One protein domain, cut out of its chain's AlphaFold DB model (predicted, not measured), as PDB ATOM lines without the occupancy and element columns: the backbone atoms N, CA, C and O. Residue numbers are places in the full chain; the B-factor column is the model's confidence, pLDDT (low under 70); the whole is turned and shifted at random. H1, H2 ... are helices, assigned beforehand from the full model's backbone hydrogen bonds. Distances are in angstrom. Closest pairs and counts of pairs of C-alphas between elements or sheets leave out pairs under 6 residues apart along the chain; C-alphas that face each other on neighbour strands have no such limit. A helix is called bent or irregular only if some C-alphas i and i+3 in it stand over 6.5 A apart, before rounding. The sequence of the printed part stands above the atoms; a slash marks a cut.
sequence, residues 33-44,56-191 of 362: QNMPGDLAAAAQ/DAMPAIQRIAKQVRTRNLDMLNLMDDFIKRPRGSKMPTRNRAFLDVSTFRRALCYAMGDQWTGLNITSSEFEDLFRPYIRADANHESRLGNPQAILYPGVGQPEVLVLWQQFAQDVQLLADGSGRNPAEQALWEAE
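AT A GLANCE: This is residues 33 to 44 and 56 to 191 of the 362 residues of the protein "Hypothetical protein" of Haptolina brevifila (UniProt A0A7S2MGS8). A small knot of crossed helices makes the core: H2, H4, H3 and H7 touch one another in a ring, and H5 meets H2 and H7 from one side. H1 meets the core end to end with H4; from the core a long loop reaches out past little H6, with residues 144 to 154 sticking out, and the last helix, H8, is held off the core, its residues 182 to 187 standing free. The printed part has 148 residues with eight named helices, H1 to H8 in order, and no named strand; the class is all helix. It is only just compact, close to loose, with a radius of gyration of the C-alphas of 17.2 A and spans of 51 by 50 by 36 A.

IN THESE COORDINATES: H1, residues 36 to 44, starts at C-alpha 36, (8.997, -28.205, 44.877), and is 12.2 A long. H2, residues 60 to 71, is 16.8 A long, and H3, residues 75 to 84, 14.0 A. H4, residues 101 to 119, is 18.2 A long and irregular, with C-alphas 111 and 114 9.3 A apart and a kink of 107 degrees near residue 112. H5, residues 123 to 133, is 16.4 A long and irregular, with C-alphas 129 and 132 7.2 A apart. H6 is residues 140 to 143, 5.4 A. H7, residues 164 to 175, is 16.2 A long and begins at C-alpha 164, (1.071, -28.404, 26.039). H8, residues 182 to 191, is 14.2 A long and ends at C-alpha 191, (4.540, -54.056, 27.271).

HOW THE PARTS SIT: H1 and H4 touch only at their ends, closest at the C-alphas of Pro 36 and Thr 117, 5.4 A. H2 touches H4 at a steep tilt of 58 degrees, closest at the C-alphas of Arg 63 and Leu 119, 6.6 A. H2 touches residues 171 to 175 of H7, closest at the C-alphas of Ala 65 and Ala 175, 4.5 A. H3 touches residues 107 to 111 of H4, closest at Leu 78 and Ala 111, C-alphas 5.1 A apart. H3 and H7 touch at a shallow tilt of 24 degrees, opposite ways, closest at the C-alphas of Leu 76 and Ala 168, 5.2 A. H5 touches H2 with the C-alphas of Ala 60 and Glu 125 6.3 A apart, and touches H7 only at their ends. H4 and H5 are near each other. H6 and H8 touch no helix. In H1, H2, H3, H7 and H8 every O i to N i+4 pair is within hydrogen-bond range; in H4 10 of 15 are, in H5 5 of 7, and H6 is too short for such a pair.

THE WHOLE: The C-alphas of Gly 88 and Ala 190, 51.5 A apart, are the two farthest. Residues 45 to 55 are not printed, and C-alphas 44 and 56 are 13.4 A apart across the cut. The links H3 to H4 and H6 to H7 are long; residues 99 to 100 pair with 161 to 162, antiparallel. Mean pLDDT of the printed part is 71.9, and 57 residues are under 70, among them 85 to 97, 136 to 159 and 177 to 185.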
ATOM      1  N   GLN A  33      14.746 -22.557  38.895       64.25
ATOM      2  CA  GLN A  33      15.649 -23.684  38.675       64.25
ATOM      3  C   GLN A  33      15.291 -24.911  39.520       64.25
ATOM      4  O   GLN A  33      15.538 -26.021  39.075       64.25
ATOM      5  N   ASN A  34      14.632 -24.742  40.672       70.12
ATOM      6  CA  ASN A  34      14.425 -25.841  41.624       70.12
ATOM      7  C   ASN A  34      12.945 -26.217  41.709       70.12
ATOM      8  O   ASN A  34      12.097 -25.333  41.867       70.12
ATOM      9  N   MET A  35      12.607 -27.501  41.595       79.94
ATOM     10  CA  MET A  35      11.224 -27.968  41.718       79.94
ATOM     11  C   MET A  35      10.796 -28.087  43.194       79.94
ATOM     12  O   MET A  35      11.650 -28.214  44.075       79.94
ATOM     13  N   PRO A  36       9.481 -28.046  43.504       72.44
ATOM     14  CA  PRO A  36       8.997 -28.205  44.877       72.44
ATOM     15  C   PRO A  36       9.499 -29.494  45.551       72.44
ATOM     16  O   PRO A  36       9.850 -29.457  46.727       72.44
ATOM     17  N   GLY A  37       9.590 -30.595  44.794       69.06
ATOM     18  CA  GLY A  37      10.100 -31.883  45.270       69.06
ATOM     19  C   GLY A  37      11.573 -31.864  45.650       69.06
ATOM     20  O   GLY A  37      11.950 -32.453  46.660       69.06
ATOM     21  N   ASP A  38      12.399 -31.117  44.917       72.44
ATOM     22  CA  ASP A  38      13.837 -31.016  45.203       72.44
ATOM     23  C   ASP A  38      14.081 -30.292  46.536       72.44
ATOM     24  O   ASP A  38      14.962 -30.650  47.319       72.44
ATOM     25  N   LEU A  39      13.255 -29.282  46.825       67.31
ATOM     26  CA  LEU A  39      13.319 -28.515  48.067       67.31
ATOM     27  C   LEU A  39      12.739 -29.287  49.252       67.31
ATOM     28  O   LEU A  39      13.243 -29.154  50.365       67.31
ATOM     29  N   ALA A  40      11.709 -30.105  49.030       63.69
ATOM     30  CA  ALA A  40      11.166 -30.985  50.055       63.69
ATOM     31  C   ALA A  40      12.140 -32.112  50.415       63.69
ATOM     32  O   ALA A  40      12.338 -32.370  51.600       63.69
ATOM     33  N   ALA A  41      12.812 -32.713  49.427       61.44
ATOM     34  CA  ALA A  41      13.876 -33.690  49.655       61.44
ATOM     35  C   ALA A  41      15.045 -33.070  50.445       61.44
ATOM     36  O   ALA A  41      15.510 -33.642  51.434       61.44
ATOM     37  N   ALA A  42      15.463 -31.851  50.086       57.59
ATOM     38  CA  ALA A  42      16.487 -31.107  50.820       57.59
ATOM     39  C   ALA A  42      16.049 -30.734  52.254       57.59
ATOM     40  O   ALA A  42      16.833 -30.835  53.202       57.59
ATOM     41  N   ALA A  43      14.787 -30.336  52.447       55.47
ATOM     42  CA  ALA A  43      14.228 -30.030  53.764       55.47
ATOM     43  C   ALA A  43      14.086 -31.285  54.644       55.47
ATOM     44  O   ALA A  43      14.371 -31.222  55.840       55.47
ATOM     45  N   GLN A  44      13.713 -32.431  54.066       60.06
ATOM     46  CA  GLN A  44      13.626 -33.724  54.749       60.06
ATOM     47  C   GLN A  44      15.004 -34.206  55.215       60.06
ATOM     48  O   GLN A  44      15.136 -34.638  56.361       60.06
ATOM     49  N   ASP A  56       5.738 -40.847  46.881       53.28
ATOM     50  CA  ASP A  56       6.837 -41.428  46.083       53.28
ATOM     51  C   ASP A  56       6.428 -42.641  45.221       53.28
ATOM     52  O   ASP A  56       7.158 -43.033  44.318       53.28
ATOM     53  N   ALA A  57       5.252 -43.235  45.457       58.09
ATOM     54  CA  ALA A  57       4.818 -44.448  44.753       58.09
ATOM     55  C   ALA A  57       4.015 -44.191  43.459       58.09
ATOM     56  O   ALA A  57       3.815 -45.116  42.676       58.09
ATOM     57  N   MET A  58       3.520 -42.967  43.231       67.06
ATOM     58  CA  MET A  58       2.681 -42.643  42.067       67.06
ATOM     59  C   MET A  58       3.440 -41.769  41.057       67.06
ATOM     60  O   MET A  58       3.955 -40.723  41.458       67.06
ATOM     61  N   PRO A  59       3.438 -42.115  39.752       81.31
ATOM     62  CA  PRO A  59       4.001 -41.270  38.701       81.31
ATOM     63  C   PRO A  59       3.456 -39.836  38.746       81.31
ATOM     64  O   PRO A  59       2.261 -39.625  38.981       81.31
ATOM     65  N   ALA A  60       4.302 -38.844  38.449       83.44
ATOM     66  CA  ALA A  60       3.950 -37.421  38.533       83.44
ATOM     67  C   ALA A  60       2.667 -37.059  37.761       83.44
ATOM     68  O   ALA A  60       1.817 -36.329  38.273       83.44
ATOM     69  N   ILE A  61       2.468 -37.635  36.570       84.62
ATOM     70  CA  ILE A  61       1.259 -37.424  35.760       84.62
ATOM     71  C   ILE A  61      -0.015 -37.942  36.447       84.62
ATOM     72  O   ILE A  61      -1.060 -37.296  36.386       84.62
ATOM     73  N   GLN A  62       0.072 -39.058  37.177       83.06
ATOM     74  CA  GLN A  62      -1.051 -39.608  37.939       83.06
ATOM     75  C   GLN A  62      -1.347 -38.763  39.181       83.06
ATOM     76  O   GLN A  62      -2.515 -38.574  39.529       83.06
ATOM     77  N   ARG A  63      -0.314 -38.193  39.821       84.44
ATOM     78  CA  ARG A  63      -0.487 -37.239  40.931       84.44
ATOM     79  C   ARG A  63      -1.222 -35.978  40.468       84.44
ATOM     80  O   ARG A  63      -2.154 -35.539  41.142       84.44
ATOM     81  N   ILE A  64      -0.874 -35.451  39.293       86.75
ATOM     82  CA  ILE A  64      -1.584 -34.320  38.677       86.75
ATOM     83  C   ILE A  64      -3.027 -34.710  38.348       86.75
ATOM     84  O   ILE A  64      -3.944 -34.028  38.797       86.75
ATOM     85  N   ALA A  65      -3.254 -35.829  37.657       85.69
ATOM     86  CA  ALA A  65      -4.600 -36.279  37.291       85.69
ATOM     87  C   ALA A  65      -5.508 -36.499  38.517       85.69
ATOM     88  O   ALA A  65      -6.674 -36.103  38.519       85.69
ATOM     89  N   LYS A  66      -4.970 -37.059  39.610       84.69
ATOM     90  CA  LYS A  66      -5.683 -37.193  40.891       84.69
ATOM     91  C   LYS A  66      -6.122 -35.836  41.432       84.69
ATOM     92  O   LYS A  66      -7.246 -35.702  41.919       84.69
ATOM     93  N   GLN A  67      -5.248 -34.838  41.365       85.88
ATOM     94  CA  GLN A  67      -5.543 -33.505  41.866       85.88
ATOM     95  C   GLN A  67      -6.569 -32.777  40.990       85.88
ATOM     96  O   GLN A  67      -7.482 -32.146  41.523       85.88
ATOM     97  N   VAL A  68      -6.463 -32.934  39.669       87.44
ATOM     98  CA  VAL A  68      -7.437 -32.442  38.687       87.44
ATOM     99  C   VAL A  68      -8.820 -33.026  38.973       87.44
ATOM    100  O   VAL A  68      -9.772 -32.266  39.108       87.44
ATOM    101  N   ARG A  69      -8.915 -34.341  39.212       84.75
ATOM    102  CA  ARG A  69     -10.163 -35.019  39.605       84.75
ATOM    103  C   ARG A  69     -10.700 -34.548  40.955       84.75
ATOM    104  O   ARG A  69     -11.883 -34.284  41.100       84.75
ATOM    105  N   THR A  70      -9.838 -34.433  41.964       82.75
ATOM    106  CA  THR A  70     -10.258 -34.058  43.330       82.75
ATOM    107  C   THR A  70     -10.857 -32.652  43.379       82.75
ATOM    108  O   THR A  70     -11.703 -32.355  44.219       82.75
ATOM    109  N   ARG A  71     -10.395 -31.766  42.494       80.75
ATOM    110  CA  ARG A  71     -10.778 -30.352  42.463       80.75
ATOM    111  C   ARG A  71     -11.652 -29.986  41.261       80.75
ATOM    112  O   ARG A  71     -12.018 -28.820  41.162       80.75
ATOM    113  N   ASN A  72     -11.978 -30.945  40.389       83.38
ATOM    114  CA  ASN A  72     -12.628 -30.719  39.095       83.38
ATOM    115  C   ASN A  72     -11.991 -29.552  38.324       83.38
ATOM    116  O   ASN A  72     -12.670 -28.610  37.919       83.38
ATOM    117  N   LEU A  73     -10.663 -29.586  38.189       86.31
ATOM    118  CA  LEU A  73      -9.939 -28.583  37.411       86.31
ATOM    119  C   LEU A  73     -10.104 -28.876  35.921       86.31
ATOM    120  O   LEU A  73     -10.071 -30.029  35.499       86.31
ATOM    121  N   ASP A  74     -10.242 -27.817  35.133       87.44
ATOM    122  CA  ASP A  74     -10.172 -27.889  33.677       87.44
ATOM    123  C   ASP A  74      -8.780 -27.431  33.251       87.44
ATOM    124  O   ASP A  74      -8.505 -26.235  33.104       87.44
ATOM    125  N   MET A  75      -7.866 -28.393  33.135       85.94
ATOM    126  CA  MET A  75      -6.455 -28.104  32.876       85.94
ATOM    127  C   MET A  75      -6.252 -27.367  31.559       85.94
ATOM    128  O   MET A  75      -5.394 -26.487  31.465       85.94
ATOM    129  N   LEU A  76      -7.053 -27.704  30.551       86.19
ATOM    130  CA  LEU A  76      -6.930 -27.140  29.219       86.19
ATOM    131  C   LEU A  76      -7.314 -25.663  29.225       86.19
ATOM    132  O   LEU A  76      -6.511 -24.838  28.800       86.19
ATOM    133  N   ASN A  77      -8.479 -25.316  29.779       87.06
ATOM    134  CA  ASN A  77      -8.917 -23.922  29.850       87.06
ATOM    135  C   ASN A  77      -8.049 -23.074  30.794       87.06
ATOM    136  O   ASN A  77      -7.806 -21.904  30.509       87.06
ATOM    137  N   LEU A  78      -7.539 -23.644  31.891       87.62
ATOM    138  CA  LEU A  78      -6.674 -22.920  32.832       87.62
ATOM    139  C   LEU A  78      -5.290 -22.613  32.246       87.62
ATOM    140  O   LEU A  78      -4.778 -21.502  32.412       87.62
ATOM    141  N   MET A  79      -4.678 -23.573  31.551       85.75
ATOM    142  CA  MET A  79      -3.410 -23.337  30.856       85.75
ATOM    143  C   MET A  79      -3.600 -22.403  29.657       85.75
ATOM    144  O   MET A  79      -2.770 -21.525  29.426       85.75
ATOM    145  N   ASP A  80      -4.709 -22.536  28.933       84.69
ATOM    146  CA  ASP A  80      -5.062 -21.655  27.823       84.69
ATOM    147  C   ASP A  80      -5.296 -20.206  28.286       84.69
ATOM    148  O   ASP A  80      -4.797 -19.275  27.658       84.69
ATOM    149  N   ASP A  81      -5.961 -19.993  29.427       82.75
ATOM    150  CA  ASP A  81      -6.136 -18.668  30.038       82.75
ATOM    151  C   ASP A  81      -4.788 -18.006  30.360       82.75
ATOM    152  O   ASP A  81      -4.562 -16.846  30.007       82.75
ATOM    153  N   PHE A  82      -3.840 -18.755  30.938       80.31
ATOM    154  CA  PHE A  82      -2.481 -18.261  31.194       80.31
ATOM    155  C   PHE A  82      -1.794 -17.761  29.916       80.31
ATOM    156  O   PHE A  82      -1.145 -16.712  29.924       80.31
ATOM    157  N   ILE A  83      -1.968 -18.491  28.813       78.50
ATOM    158  CA  ILE A  83      -1.347 -18.204  27.515       78.50
ATOM    159  C   ILE A  83      -2.070 -17.057  26.787       78.50
ATOM    160  O   ILE A  83      -1.434 -16.263  26.085       78.50
ATOM    161  N   LYS A  84      -3.394 -16.947  26.952       73.62
ATOM    162  CA  LYS A  84      -4.257 -15.994  26.239       73.62
ATOM    163  C   LYS A  84      -4.284 -14.584  26.820       73.62
ATOM    164  O   LYS A  84      -4.700 -13.679  26.095       73.62
ATOM    165  N   ARG A  85      -3.870 -14.362  28.073       61.50
ATOM    166  CA  ARG A  85      -3.963 -13.056  28.770       61.50
ATOM    167  C   ARG A  85      -3.626 -11.833  27.885       61.50
ATOM    168  O   ARG A  85      -2.465 -11.670  27.505       61.50
ATOM    169  N   PRO A  86      -4.576 -10.892  27.655       54.28
ATOM    170  CA  PRO A  86      -4.290  -9.591  27.048       54.28
ATOM    171  C   PRO A  86      -4.679  -8.376  27.921       54.28
ATOM    172  O   PRO A  86      -5.604  -8.420  28.725       54.28
ATOM    173  N   ARG A  87      -4.009  -7.246  27.630       44.56
ATOM    174  CA  ARG A  87      -4.139  -5.866  28.169       44.56
ATOM    175  C   ARG A  87      -3.400  -5.565  29.483       44.56
ATOM    176  O   ARG A  87      -4.004  -5.302  30.513       44.56
ATOM    177  N   GLY A  88      -2.067  -5.518  29.402       52.47
ATOM    178  CA  GLY A  88      -1.202  -4.895  30.422       52.47
ATOM    179  C   GLY A  88       0.101  -5.645  30.704       52.47
ATOM    180  O   GLY A  88       1.059  -5.052  31.192       52.47
ATOM    181  N   SER A  89       0.168  -6.933  30.357       54.12
ATOM    182  CA  SER A  89       1.401  -7.724  30.446       54.12
ATOM    183  C   SER A  89       2.348  -7.377  29.294       54.12
ATOM    184  O   SER A  89       1.924  -7.307  28.142       54.12
ATOM    185  N   LYS A  90       3.641  -7.187  29.591       53.62
ATOM    186  CA  LYS A  90       4.705  -6.992  28.584       53.62
ATOM    187  C   LYS A  90       5.036  -8.270  27.799       53.62
ATOM    188  O   LYS A  90       5.910  -8.235  26.936       53.62
ATOM    189  N   MET A  91       4.392  -9.399  28.103       45.94
ATOM    190  CA  MET A  91       4.629 -10.654  27.393       45.94
ATOM    191  C   MET A  91       3.737 -10.760  26.145       45.94
ATOM    192  O   MET A  91       2.544 -10.468  26.222       45.94
ATOM    193  N   PRO A  92       4.291 -11.158  24.987       48.31
ATOM    194  CA  PRO A  92       3.537 -11.246  23.743       48.31
ATOM    195  C   PRO A  92       2.465 -12.340  23.815       48.31
ATOM    196  O   PRO A  92       2.782 -13.494  24.098       48.31
ATOM    197  N   THR A  93       1.219 -11.985  23.482       53.03
ATOM    198  CA  THR A  93       0.113 -12.926  23.243       53.03
ATOM    199  C   THR A  93       0.526 -13.905  22.159       53.03
ATOM    200  O   THR A  93       0.651 -13.551  20.984       53.03
ATOM    201  N   ARG A  94       0.792 -15.139  22.561       53.41
ATOM    202  CA  ARG A  94       1.335 -16.176  21.698       53.41
ATOM    203  C   ARG A  94       0.386 -17.355  21.790       53.41
ATOM    204  O   ARG A  94       0.541 -18.206  22.649       53.41
ATOM    205  N   ASN A  95      -0.589 -17.383  20.883       52.03
ATOM    206  CA  ASN A  95      -1.465 -18.527  20.643       52.03
ATOM    207  C   ASN A  95      -0.621 -19.662  20.029       52.03
ATOM    208  O   ASN A  95      -0.652 -19.911  18.826       52.03
ATOM    209  N   ARG A  96       0.283 -20.232  20.830       67.12
ATOM    210  CA  ARG A  96       1.256 -21.227  20.399       67.12
ATOM    211  C   ARG A  96       0.770 -22.586  20.857       67.12
ATOM    212  O   ARG A  96       0.617 -22.813  22.049       67.12
ATOM    213  N   ALA A  97       0.614 -23.507  19.913       68.75
ATOM    214  CA  ALA A  97       0.446 -24.931  20.213       68.75
ATOM    215  C   ALA A  97       1.659 -25.519  20.973       68.75
ATOM    216  O   ALA A  97       1.569 -26.593  21.560       68.75
ATOM    217  N   PHE A  98       2.780 -24.790  20.989       77.94
ATOM    218  CA  PHE A  98       4.054 -25.195  21.563       77.94
ATOM    219  C   PHE A  98       4.563 -24.176  22.587       77.94
ATOM    220  O   PHE A  98       4.600 -22.975  22.303       77.94
ATOM    221  N   LEU A  99       5.013 -24.650  23.745       81.00
ATOM    222  CA  LEU A  99       5.634 -23.824  24.783       81.00
ATOM    223  C   LEU A  99       7.082 -24.245  24.996       81.00
ATOM    224  O   LEU A  99       7.397 -25.427  24.913       81.00
ATOM    225  N   ASP A 100       7.956 -23.297  25.305       81.81
ATOM    226  CA  ASP A 100       9.252 -23.618  25.894       81.81
ATOM    227  C   ASP A 100       9.052 -24.228  27.292       81.81
ATOM    228  O   ASP A 100       8.054 -23.956  27.967       81.81
ATOM    229  N   VAL A 101      10.010 -25.038  27.747       82.88
ATOM    230  CA  VAL A 101       9.929 -25.751  29.037       82.88
ATOM    231  C   VAL A 101       9.663 -24.796  30.212       82.88
ATOM    232  O   VAL A 101       8.885 -25.117  31.113       82.88
ATOM    233  N   SER A 102      10.240 -23.590  30.183       81.81
ATOM    234  CA  SER A 102      10.068 -22.598  31.252       81.81
ATOM    235  C   SER A 102       8.639 -22.042  31.300       81.81
ATOM    236  O   SER A 102       8.020 -21.988  32.367       81.81
ATOM    237  N   THR A 103       8.063 -21.707  30.143       82.56
ATOM    238  CA  THR A 103       6.669 -21.257  30.043       82.56
ATOM    239  C   THR A 103       5.691 -22.388  30.337       82.56
ATOM    240  O   THR A 103       4.694 -22.149  31.015       82.56
ATOM    241  N   PHE A 104       5.985 -23.619  29.908       86.19
ATOM    242  CA  PHE A 104       5.185 -24.800  30.238       86.19
ATOM    243  C   PHE A 104       5.106 -25.019  31.755       86.19
ATOM    244  O   PHE A 104       4.011 -25.146  32.304       86.19
ATOM    245  N   ARG A 105       6.245 -24.943  32.458       86.56
ATOM    246  CA  ARG A 105       6.297 -25.029  33.925       86.56
ATOM    247  C   ARG A 105       5.460 -23.938  34.599       86.56
ATOM    248  O   ARG A 105       4.726 -24.220  35.544       86.56
ATOM    249  N   ARG A 106       5.551 -22.690  34.127       83.56
ATOM    250  CA  ARG A 106       4.774 -21.562  34.675       83.56
ATOM    251  C   ARG A 106       3.272 -21.716  34.415       83.56
ATOM    252  O   ARG A 106       2.486 -21.464  35.322       83.56
ATOM    253  N   ALA A 107       2.886 -22.174  33.224       84.94
ATOM    254  CA  ALA A 107       1.495 -22.455  32.873       84.94
ATOM    255  C   ALA A 107       0.910 -23.582  33.737       84.94
ATOM    256  O   ALA A 107      -0.210 -23.469  34.231       84.94
ATOM    257  N   LEU A 108       1.694 -24.635  33.987       87.31
ATOM    258  CA  LEU A 108       1.303 -25.741  34.856       87.31
ATOM    259  C   LEU A 108       1.163 -25.296  36.319       87.31
ATOM    260  O   LEU A 108       0.177 -25.618  36.976       87.31
ATOM    261  N   CYS A 109       2.106 -24.492  36.814       86.81
ATOM    262  CA  CYS A 109       2.027 -23.886  38.143       86.81
ATOM    263  C   CYS A 109       0.779 -22.998  38.288       86.81
ATOM    264  O   CYS A 109       0.083 -23.076  39.297       86.81
ATOM    265  N   TYR A 110       0.445 -22.208  37.261       86.44
ATOM    266  CA  TYR A 110      -0.777 -21.401  37.246       86.44
ATOM    267  C   TYR A 110      -2.042 -22.263  37.304       86.44
ATOM    268  O   TYR A 110      -2.920 -21.992  38.121       86.44
ATOM    269  N   ALA A 111      -2.118 -23.314  36.482       86.50
ATOM    270  CA  ALA A 111      -3.281 -24.198  36.433       86.50
ATOM    271  C   ALA A 111      -3.493 -24.975  37.746       86.50
ATOM    272  O   ALA A 111      -4.627 -25.146  38.187       86.50
ATOM    273  N   MET A 112      -2.409 -25.397  38.405       85.44
ATOM    274  CA  MET A 112      -2.474 -26.130  39.677       85.44
ATOM    275  C   MET A 112      -2.616 -25.214  40.906       85.44
ATOM    276  O   MET A 112      -3.079 -25.657  41.964       85.44
ATOM    277  N   GLY A 113      -2.210 -23.948  40.790       84.81
ATOM    278  CA  GLY A 113      -2.257 -22.953  41.857       84.81
ATOM    279  C   GLY A 113      -1.523 -23.403  43.124       84.81
ATOM    280  O   GLY A 113      -0.395 -23.887  43.080       84.81
ATOM    281  N   ASP A 114      -2.195 -23.281  44.270       79.44
ATOM    282  CA  ASP A 114      -1.662 -23.630  45.599       79.44
ATOM    283  C   ASP A 114      -1.246 -25.109  45.733       79.44
ATOM    284  O   ASP A 114      -0.445 -25.475  46.583       79.44
ATOM    285  N   GLN A 115      -1.768 -25.984  44.876       81.62
ATOM    286  CA  GLN A 115      -1.523 -27.425  44.954       81.62
ATOM    287  C   GLN A 115      -0.226 -27.835  44.257       81.62
ATOM    288  O   GLN A 115       0.252 -28.944  44.471       81.62
ATOM    289  N   TRP A 116       0.371 -26.934  43.472       82.19
ATOM    290  CA  TRP A 116       1.652 -27.155  42.808       82.19
ATOM    291  C   TRP A 116       2.755 -27.579  43.787       82.19
ATOM    292  O   TRP A 116       3.521 -28.499  43.513       82.19
ATOM    293  N   THR A 117       2.799 -26.948  44.961       77.00
ATOM    294  CA  THR A 117       3.773 -27.254  46.017       77.00
ATOM    295  C   THR A 117       3.499 -28.604  46.680       77.00
ATOM    296  O   THR A 117       4.434 -29.316  47.032       77.00
ATOM    297  N   GLY A 118       2.224 -28.987  46.794       73.44
ATOM    298  CA  GLY A 118       1.785 -30.250  47.387       73.44
ATOM    299  C   GLY A 118       1.966 -31.479  46.492       73.44
ATOM    300  O   GLY A 118       1.893 -32.596  46.995       73.44
ATOM    301  N   LEU A 119       2.217 -31.304  45.189       77.19
ATOM    302  CA  LEU A 119       2.500 -32.417  44.270       77.19
ATOM    303  C   LEU A 119       3.890 -33.027  44.480       77.19
ATOM    304  O   LEU A 119       4.124 -34.148  44.037       77.19
ATOM    305  N   ASN A 120       4.794 -32.282  45.126       79.12
ATOM    306  CA  ASN A 120       6.151 -32.710  45.454       79.12
ATOM    307  C   ASN A 120       6.958 -33.264  44.264       79.12
ATOM    308  O   ASN A 120       7.740 -34.193  44.423       79.12
ATOM    309  N   ILE A 121       6.743 -32.721  43.064       81.88
ATOM    310  CA  ILE A 121       7.403 -33.190  41.835       81.88
ATOM    311  C   ILE A 121       8.881 -32.795  41.881       81.88
ATOM    312  O   ILE A 121       9.177 -31.625  42.140       81.88
ATOM    313  N   THR A 122       9.791 -33.739  41.633       84.94
ATOM    314  CA  THR A 122      11.237 -33.473  41.506       84.94
ATOM    315  C   THR A 122      11.601 -32.970  40.107       84.94
ATOM    316  O   THR A 122      10.810 -33.075  39.167       84.94
ATOM    317  N   SER A 123      12.807 -32.425  39.930       80.44
ATOM    318  CA  SER A 123      13.284 -32.020  38.598       80.44
ATOM    319  C   SER A 123      13.342 -33.189  37.609       80.44
ATOM    320  O   SER A 123      12.913 -33.028  36.470       80.44
ATOM    321  N   SER A 124      13.765 -34.379  38.049       81.12
ATOM    322  CA  SER A 124      13.802 -35.576  37.194       81.12
ATOM    323  C   SER A 124      12.404 -36.050  36.788       81.12
ATOM    324  O   SER A 124      12.149 -36.320  35.620       81.12
ATOM    325  N   GLU A 125      11.458 -36.073  37.727       82.31
ATOM    326  CA  GLU A 125      10.069 -36.442  37.436       82.31
ATOM    327  C   GLU A 125       9.377 -35.426  36.518       82.31
ATOM    328  O   GLU A 125       8.491 -35.780  35.737       82.31
ATOM    329  N   PHE A 126       9.752 -34.150  36.623       85.31
ATOM    330  CA  PHE A 126       9.250 -33.112  35.733       85.31
ATOM    331  C   PHE A 126       9.763 -33.299  34.302       85.31
ATOM    332  O   PHE A 126       8.978 -33.149  33.367       85.31
ATOM    333  N   GLU A 127      11.034 -33.668  34.124       83.94
ATOM    334  CA  GLU A 127      11.599 -34.012  32.813       83.94
ATOM    335  C   GLU A 127      10.869 -35.196  32.172       83.94
ATOM    336  O   GLU A 127      10.416 -35.095  31.028       83.94
ATOM    337  N   ASP A 128      10.649 -36.269  32.931       82.38
ATOM    338  CA  ASP A 128       9.916 -37.449  32.460       82.38
ATOM    339  C   ASP A 128       8.468 -37.130  32.056       82.38
ATOM    340  O   ASP A 128       7.910 -37.754  31.151       82.38
ATOM    341  N   LEU A 129       7.856 -36.130  32.693       85.62
ATOM    342  CA  LEU A 129       6.475 -35.731  32.444       85.62
ATOM    343  C   LEU A 129       6.287 -35.044  31.089       85.62
ATOM    344  O   LEU A 129       5.297 -35.324  30.412       85.62
ATOM    345  N   PHE A 130       7.194 -34.147  30.681       84.12
ATOM    346  CA  PHE A 130       7.055 -33.441  29.401       84.12
ATOM    347  C   PHE A 130       7.792 -34.122  28.245       84.12
ATOM    348  O   PHE A 130       7.467 -33.831  27.093       84.12
ATOM    349  N   ARG A 131       8.734 -35.040  28.516       84.06
ATOM    350  CA  ARG A 131       9.527 -35.750  27.496       84.06
ATOM    351  C   ARG A 131       8.695 -36.371  26.360       84.06
ATOM    352  O   ARG A 131       9.074 -36.166  25.207       84.06
ATOM    353  N   PRO A 132       7.551 -37.042  26.613       85.06
ATOM    354  CA  PRO A 132       6.717 -37.613  25.548       85.06
ATOM    355  C   PRO A 132       6.068 -36.563  24.637       85.06
ATOM    356  O   PRO A 132       5.686 -36.863  23.511       85.06
ATOM    357  N   TYR A 133       5.946 -35.327  25.122       83.88
ATOM    358  CA  TYR A 133       5.266 -34.223  24.448       83.88
ATOM    359  C   TYR A 133       6.248 -33.254  23.779       83.88
ATOM    360  O   TYR A 133       5.839 -32.197  23.290       83.88
ATOM    361  N   ILE A 134       7.544 -33.580  23.760       83.00
ATOM    362  CA  ILE A 134       8.556 -32.798  23.048       83.00
ATOM    363  C   ILE A 134       8.390 -33.014  21.545       83.00
ATOM    364  O   ILE A 134       8.248 -34.134  21.055       83.00
ATOM    365  N   ARG A 135       8.448 -31.921  20.785       70.75
ATOM    366  CA  ARG A 135       8.433 -31.991  19.324       70.75
ATOM    367  C   ARG A 135       9.706 -32.683  18.804       70.75
ATOM    368  O   ARG A 135      10.814 -32.333  19.201       70.75
ATOM    369  N   ALA A 136       9.558 -33.632  17.878       62.69
ATOM    370  CA  ALA A 136      10.665 -34.458  17.374       62.69
ATOM    371  C   ALA A 136      11.829 -33.665  16.735       62.69
ATOM    372  O   ALA A 136      12.972 -34.107  16.783       62.69
ATOM    373  N   ASP A 137      11.563 -32.482  16.175       56.59
ATOM    374  CA  ASP A 137      12.563 -31.578  15.583       56.59
ATOM    375  C   ASP A 137      13.330 -30.730  16.617       56.59
ATOM    376  O   ASP A 137      14.370 -30.157  16.288       56.59
ATOM    377  N   ALA A 138      12.834 -30.655  17.855       53.66
ATOM    378  CA  ALA A 138      13.439 -29.942  18.978       53.66
ATOM    379  C   ALA A 138      14.183 -30.883  19.947       53.66
ATOM    380  O   ALA A 138      14.761 -30.433  20.937       53.66
ATOM    381  N   ASN A 139      14.179 -32.193  19.678       56.62
ATOM    382  CA  ASN A 139      14.801 -33.179  20.547       56.62
ATOM    383  C   ASN A 139      16.325 -33.201  20.322       56.62
ATOM    384  O   ASN A 139      16.807 -33.608  19.261       56.62
ATOM    385  N   HIS A 140      17.100 -32.742  21.309       52.34
ATOM    386  CA  HIS A 140      18.562 -32.624  21.202       52.34
ATOM    387  C   HIS A 140      19.255 -33.971  20.929       52.34
ATOM    388  O   HIS A 140      20.256 -34.000  20.214       52.34
ATOM    389  N   GLU A 141      18.694 -35.082  21.413       50.19
ATOM    390  CA  GLU A 141      19.206 -36.440  21.170       50.19
ATOM    391  C   GLU A 141      19.096 -36.841  19.687       50.19
ATOM    392  O   GLU A 141      20.018 -37.429  19.124       50.19
ATOM    393  N   SER A 142      18.023 -36.426  19.001       49.09
ATOM    394  CA  SER A 142      17.822 -36.701  17.570       49.09
ATOM    395  C   SER A 142      18.798 -35.935  16.663       49.09
ATOM    396  O   SER A 142      18.912 -36.266  15.479       49.09
ATOM    397  N   ARG A 143      19.508 -34.920  17.179       48.84
ATOM    398  CA  ARG A 143      20.514 -34.159  16.413       48.84
ATOM    399  C   ARG A 143      21.829 -34.916  16.249       48.84
ATOM    400  O   ARG A 143      22.506 -34.704  15.249       48.84
ATOM    401  N   LEU A 144      22.178 -35.806  17.182       51.34
ATOM    402  CA  LEU A 144      23.434 -36.570  17.146       51.34
ATOM    403  C   LEU A 144      23.442 -37.682  16.082       51.34
ATOM    404  O   LEU A 144      24.514 -38.134  15.693       51.34
ATOM    405  N   GLY A 145      22.271 -38.092  15.582       47.28
ATOM    406  CA  GLY A 145      22.132 -39.169  14.593       47.28
ATOM    407  C   GLY A 145      21.701 -38.738  13.186       47.28
ATOM    408  O   GLY A 145      21.636 -39.588  12.302       47.28
ATOM    409  N   ASN A 146      21.386 -37.457  12.948       49.38
ATOM    410  CA  ASN A 146      20.856 -37.009  11.657       49.38
ATOM    411  C   ASN A 146      21.920 -36.238  10.841       49.38
ATOM    412  O   ASN A 146      22.219 -35.085  11.165       49.38
ATOM    413  N   PRO A 147      22.483 -36.818   9.761       49.19
ATOM    414  CA  PRO A 147      23.581 -36.215   8.995       49.19
ATOM    415  C   PRO A 147      23.210 -34.901   8.284       49.19
ATOM    416  O   PRO A 147      24.097 -34.145   7.893       49.19
ATOM    417  N   GLN A 148      21.918 -34.572   8.152       48.03
ATOM    418  CA  GLN A 148      21.485 -33.274   7.621       48.03
ATOM    419  C   GLN A 148      21.581 -32.116   8.629       48.03
ATOM    420  O   GLN A 148      21.645 -30.963   8.204       48.03
ATOM    421  N   ALA A 149      21.655 -32.387   9.939       47.34
ATOM    422  CA  ALA A 149      21.790 -31.345  10.965       47.34
ATOM    423  C   ALA A 149      23.180 -30.672  10.955       47.34
ATOM    424  O   ALA A 149      23.329 -29.555  11.444       47.34
ATOM    425  N   ILE A 150      24.184 -31.332  10.366       50.25
ATOM    426  CA  ILE A 150      25.572 -30.850  10.272       50.25
ATOM    427  C   ILE A 150      25.738 -29.837   9.122       50.25
ATOM    428  O   ILE A 150      26.606 -28.971   9.178       50.25
ATOM    429  N   LEU A 151      24.893 -29.912   8.088       46.94
ATOM    430  CA  LEU A 151      25.060 -29.143   6.846       46.94
ATOM    431  C   LEU A 151      24.359 -27.775   6.842       46.94
ATOM    432  O   LEU A 151      24.657 -26.953   5.979       46.94
ATOM    433  N   TYR A 152      23.476 -27.496   7.807       46.94
ATOM    434  CA  TYR A 152      22.796 -26.202   7.928       46.94
ATOM    435  C   TYR A 152      22.731 -25.744   9.394       46.94
ATOM    436  O   TYR A 152      21.834 -26.171  10.130       46.94
ATOM    437  N   PRO A 153      23.624 -24.837   9.841       43.19
ATOM    438  CA  PRO A 153      23.555 -24.246  11.172       43.19
ATOM    439  C   PRO A 153      22.403 -23.229  11.193       43.19
ATOM    440  O   PRO A 153      22.598 -22.034  11.004       43.19
ATOM    441  N   GLY A 154      21.167 -23.713  11.328       45.97
ATOM    442  CA  GLY A 154      19.977 -22.854  11.316       45.97
ATOM    443  C   GLY A 154      18.636 -23.550  11.085       45.97
ATOM    444  O   GLY A 154      17.601 -22.909  11.246       45.97
ATOM    445  N   VAL A 155      18.610 -24.844  10.744       46.06
ATOM    446  CA  VAL A 155      17.355 -25.590  10.542       46.06
ATOM    447  C   VAL A 155      17.089 -26.476  11.760       46.06
ATOM    448  O   VAL A 155      17.466 -27.640  11.813       46.06
ATOM    449  N   GLY A 156      16.495 -25.877  12.789       50.31
ATOM    450  CA  GLY A 156      16.081 -26.551  14.022       50.31
ATOM    451  C   GLY A 156      16.013 -25.538  15.153       50.31
ATOM    452  O   GLY A 156      17.012 -24.874  15.437       50.31
ATOM    453  N   GLN A 157      14.834 -25.357  15.751       54.56
ATOM    454  CA  GLN A 157      14.675 -24.366  16.814       54.56
ATOM    455  C   GLN A 157      15.608 -24.716  17.987       54.56
ATOM    456  O   GLN A 157      15.704 -25.884  18.355       54.56
ATOM    457  N   PRO A 158      16.347 -23.738  18.546       56.78
ATOM    458  CA  PRO A 158      17.316 -23.993  19.610       56.78
ATOM    459  C   PRO A 158      16.664 -24.332  20.957       56.78
ATOM    460  O   PRO A 158      17.362 -24.753  21.871       56.78
ATOM    461  N   GLU A 159      15.350 -24.139  21.085       65.00
ATOM    462  CA  GLU A 159      14.599 -24.327  22.323       65.00
ATOM    463  C   GLU A 159      13.758 -25.607  22.257       65.00
ATOM    464  O   GLU A 159      13.049 -25.849  21.277       65.00
ATOM    465  N   VAL A 160      13.813 -26.410  23.325       71.31
ATOM    466  CA  VAL A 160      12.938 -27.574  23.507       71.31
ATOM    467  C   VAL A 160      11.501 -27.084  23.643       71.31
ATOM    468  O   VAL A 160      11.163 -26.354  24.578       71.31
ATOM    469  N   LEU A 161      10.661 -27.489  22.694       81.00
ATOM    470  CA  LEU A 161       9.257 -27.112  22.630       81.00
ATOM    471  C   LEU A 161       8.344 -28.281  23.006       81.00
ATOM    472  O   LEU A 161       8.441 -29.367  22.436       81.00
ATOM    473  N   VAL A 162       7.415 -28.008  23.919       83.94
ATOM    474  CA  VAL A 162       6.442 -28.944  24.487       83.94
ATOM    475  C   VAL A 162       5.050 -28.686  23.902       83.94
ATOM    476  O   VAL A 162       4.561 -27.551  23.898       83.94
ATOM    477  N   LEU A 163       4.390 -29.751  23.443       87.00
ATOM    478  CA  LEU A 163       2.985 -29.786  23.024       87.00
ATOM    479  C   LEU A 163       2.058 -29.760  24.247       87.00
ATOM    480  O   LEU A 163       1.540 -30.783  24.693       87.00
ATOM    481  N   TRP A 164       1.838 -28.568  24.799       86.44
ATOM    482  CA  TRP A 164       1.071 -28.404  26.039       86.44
ATOM    483  C   TRP A 164      -0.413 -28.779  25.903       86.44
ATOM    484  O   TRP A 164      -1.010 -29.224  26.878       86.44
ATOM    485  N   GLN A 165      -1.007 -28.613  24.716       86.62
ATOM    486  CA  GLN A 165      -2.417 -28.947  24.479       86.62
ATOM    487  C   GLN A 165      -2.653 -30.454  24.584       86.62
ATOM    488  O   GLN A 165      -3.591 -30.871  25.256       86.62
ATOM    489  N   GLN A 166      -1.769 -31.255  23.977       84.50
ATOM    490  CA  GLN A 166      -1.823 -32.715  24.063       84.50
ATOM    491  C   GLN A 166      -1.626 -33.174  25.509       84.50
ATOM    492  O   GLN A 166      -2.410 -33.967  26.015       84.50
ATOM    493  N   PHE A 167      -0.644 -32.596  26.205       89.19
ATOM    494  CA  PHE A 167      -0.428 -32.866  27.625       89.19
ATOM    495  C   PHE A 167      -1.684 -32.582  28.469       89.19
ATOM    496  O   PHE A 167      -2.100 -33.424  29.261       89.19
ATOM    497  N   ALA A 168      -2.303 -31.409  28.302       87.75
ATOM    498  CA  ALA A 168      -3.487 -31.031  29.070       87.75
ATOM    499  C   ALA A 168      -4.684 -31.951  28.775       87.75
ATOM    500  O   ALA A 168      -5.401 -32.320  29.702       87.75
ATOM    501  N   GLN A 169      -4.871 -32.353  27.513       87.25
ATOM    502  CA  GLN A 169      -5.903 -33.314  27.113       87.25
ATOM    503  C   GLN A 169      -5.673 -34.688  27.739       87.25
ATOM    504  O   GLN A 169      -6.606 -35.248  28.303       87.25
ATOM    505  N   ASP A 170      -4.442 -35.197  27.708       84.69
ATOM    506  CA  ASP A 170      -4.109 -36.516  28.251       84.69
ATOM    507  C   ASP A 170      -4.256 -36.549  29.778       84.69
ATOM    508  O   ASP A 170      -4.788 -37.508  30.338       84.69
ATOM    509  N   VAL A 171      -3.874 -35.469  30.469       87.25
ATOM    510  CA  VAL A 171      -4.120 -35.308  31.911       87.25
ATOM    511  C   VAL A 171      -5.616 -35.260  32.222       87.25
ATOM    512  O   VAL A 171      -6.046 -35.886  33.192       87.25
ATOM    513  N   GLN A 172      -6.410 -34.549  31.417       86.06
ATOM    514  CA  GLN A 172      -7.859 -34.469  31.596       86.06
ATOM    515  C   GLN A 172      -8.525 -35.833  31.350       86.06
ATOM    516  O   GLN A 172      -9.323 -36.274  32.168       86.06
ATOM    517  N   LEU A 173      -8.106 -36.563  30.311       82.62
ATOM    518  CA  LEU A 173      -8.527 -37.941  30.019       82.62
ATOM    519  C   LEU A 173      -8.230 -38.896  31.183       82.62
ATOM    520  O   LEU A 173      -9.075 -39.693  31.593       82.62
ATOM    521  N   LEU A 174      -7.027 -38.800  31.754       81.50
ATOM    522  CA  LEU A 174      -6.646 -39.570  32.938       81.50
ATOM    523  C   LEU A 174      -7.474 -39.173  34.171       81.50
ATOM    524  O   LEU A 174      -7.842 -40.034  34.976       81.50
ATOM    525  N   ALA A 175      -7.785 -37.886  34.335       82.50
ATOM    526  CA  ALA A 175      -8.585 -37.379  35.447       82.50
ATOM    527  C   ALA A 175     -10.050 -37.829  35.354       82.50
ATOM    528  O   ALA A 175     -10.586 -38.321  36.349       82.50
ATOM    529  N   ASP A 176     -10.649 -37.772  34.168       78.25
ATOM    530  CA  ASP A 176     -12.047 -38.132  33.904       78.25
ATOM    531  C   ASP A 176     -12.304 -39.646  34.011       78.25
ATOM    532  O   ASP A 176     -13.448 -40.098  33.991       78.25
ATOM    533  N   GLY A 177     -11.246 -40.457  34.152       65.38
ATOM    534  CA  GLY A 177     -11.354 -41.915  34.250       65.38
ATOM    535  C   GLY A 177     -11.725 -42.588  32.925       65.38
ATOM    536  O   GLY A 177     -11.915 -43.798  32.893       65.38
ATOM    537  N   SER A 178     -11.786 -41.816  31.838       57.94
ATOM    538  CA  SER A 178     -11.924 -42.283  30.455       57.94
ATOM    539  C   SER A 178     -10.574 -42.633  29.811       57.94
ATOM    540  O   SER A 178     -10.518 -43.001  28.639       57.94
ATOM    541  N   GLY A 179      -9.477 -42.515  30.569       45.88
ATOM    542  CA  GLY A 179      -8.114 -42.738  30.107       45.88
ATOM    543  C   GLY A 179      -7.870 -44.164  29.611       45.88
ATOM    544  O   GLY A 179      -7.771 -45.081  30.419       45.88
ATOM    545  N   ARG A 180      -7.665 -44.280  28.292       56.06
ATOM    546  CA  ARG A 180      -7.326 -45.473  27.490       56.06
ATOM    547  C   ARG A 180      -8.444 -46.512  27.389       56.06
ATOM    548  O   ARG A 180      -9.010 -46.959  28.381       56.06
ATOM    549  N   ASN A 181      -8.723 -46.935  26.154       57.81
ATOM    550  CA  ASN A 181      -9.554 -48.107  25.882       57.81
ATOM    551  C   ASN A 181      -9.006 -49.266  26.750       57.81
ATOM    552  O   ASN A 181      -7.784 -49.407  26.800       57.81
ATOM    553  N   PRO A 182      -9.811 -50.087  27.448       59.62
ATOM    554  CA  PRO A 182      -9.300 -51.208  28.252       59.62
ATOM    555  C   PRO A 182      -8.289 -52.087  27.493       59.62
ATOM    556  O   PRO A 182      -7.350 -52.611  28.085       59.62
ATOM    557  N   ALA A 183      -8.427 -52.171  26.166       63.50
ATOM    558  CA  ALA A 183      -7.454 -52.805  25.284       63.50
ATOM    559  C   ALA A 183      -6.064 -52.131  25.291       63.50
ATOM    560  O   ALA A 183      -5.061 -52.829  25.309       63.50
ATOM    561  N   GLU A 184      -5.979 -50.802  25.301       63.91
ATOM    562  CA  GLU A 184      -4.720 -50.040  25.319       63.91
ATOM    563  C   GLU A 184      -4.053 -50.030  26.700       63.91
ATOM    564  O   GLU A 184      -2.827 -50.000  26.784       63.91
ATOM    565  N   GLN A 185      -4.835 -50.077  27.786       65.81
ATOM    566  CA  GLN A 185      -4.281 -50.288  29.130       65.81
ATOM    567  C   GLN A 185      -3.662 -51.679  29.244       65.81
ATOM    568  O   GLN A 185      -2.505 -51.788  29.636       65.81
ATOM    569  N   ALA A 186      -4.386 -52.714  28.806       71.44
ATOM    570  CA  ALA A 186      -3.874 -54.079  28.785       71.44
ATOM    571  C   ALA A 186      -2.617 -54.212  27.909       71.44
ATOM    572  O   ALA A 186      -1.692 -54.934  28.266       71.44
ATOM    573  N   LEU A 187      -2.556 -53.494  26.781       75.25
ATOM    574  CA  LEU A 187      -1.393 -53.502  25.890       75.25
ATOM    575  C   LEU A 187      -0.180 -52.828  26.546       75.25
ATOM    576  O   LEU A 187       0.916 -53.374  26.510       75.25
ATOM    577  N   TRP A 188      -0.386 -51.694  27.216       71.88
ATOM    578  CA  TRP A 188       0.676 -50.997  27.943       71.88
ATOM    579  C   TRP A 188       1.182 -51.784  29.163       71.88
ATOM    580  O   TRP A 188       2.386 -51.839  29.405       71.88
ATOM    581  N   GLU A 189       0.285 -52.430  29.912       76.31
ATOM    582  CA  GLU A 189       0.652 -53.329  31.012       76.31
ATOM    583  C   GLU A 189       1.428 -54.546  30.497       76.31
ATOM    584  O   GLU A 189       2.461 -54.900  31.066       76.31
ATOM    585  N   ALA A 190       0.997 -55.137  29.377       78.75
ATOM    586  CA  ALA A 190       1.705 -56.237  28.732       78.75
ATOM    587  C   ALA A 190       3.095 -55.817  28.221       78.75
ATOM    588  O   ALA A 190       4.050 -56.581  28.356       78.75
ATOM    589  N   GLU A 191       3.241 -54.608  27.674       78.81
ATOM    590  CA  GLU A 191       4.540 -54.056  27.271       78.81
ATOM    591  C   GLU A 191       5.468 -53.837  28.470       78.81
ATOM    592  O   GLU A 191       6.643 -54.210  28.410       78.81
TER     593      GLU A 191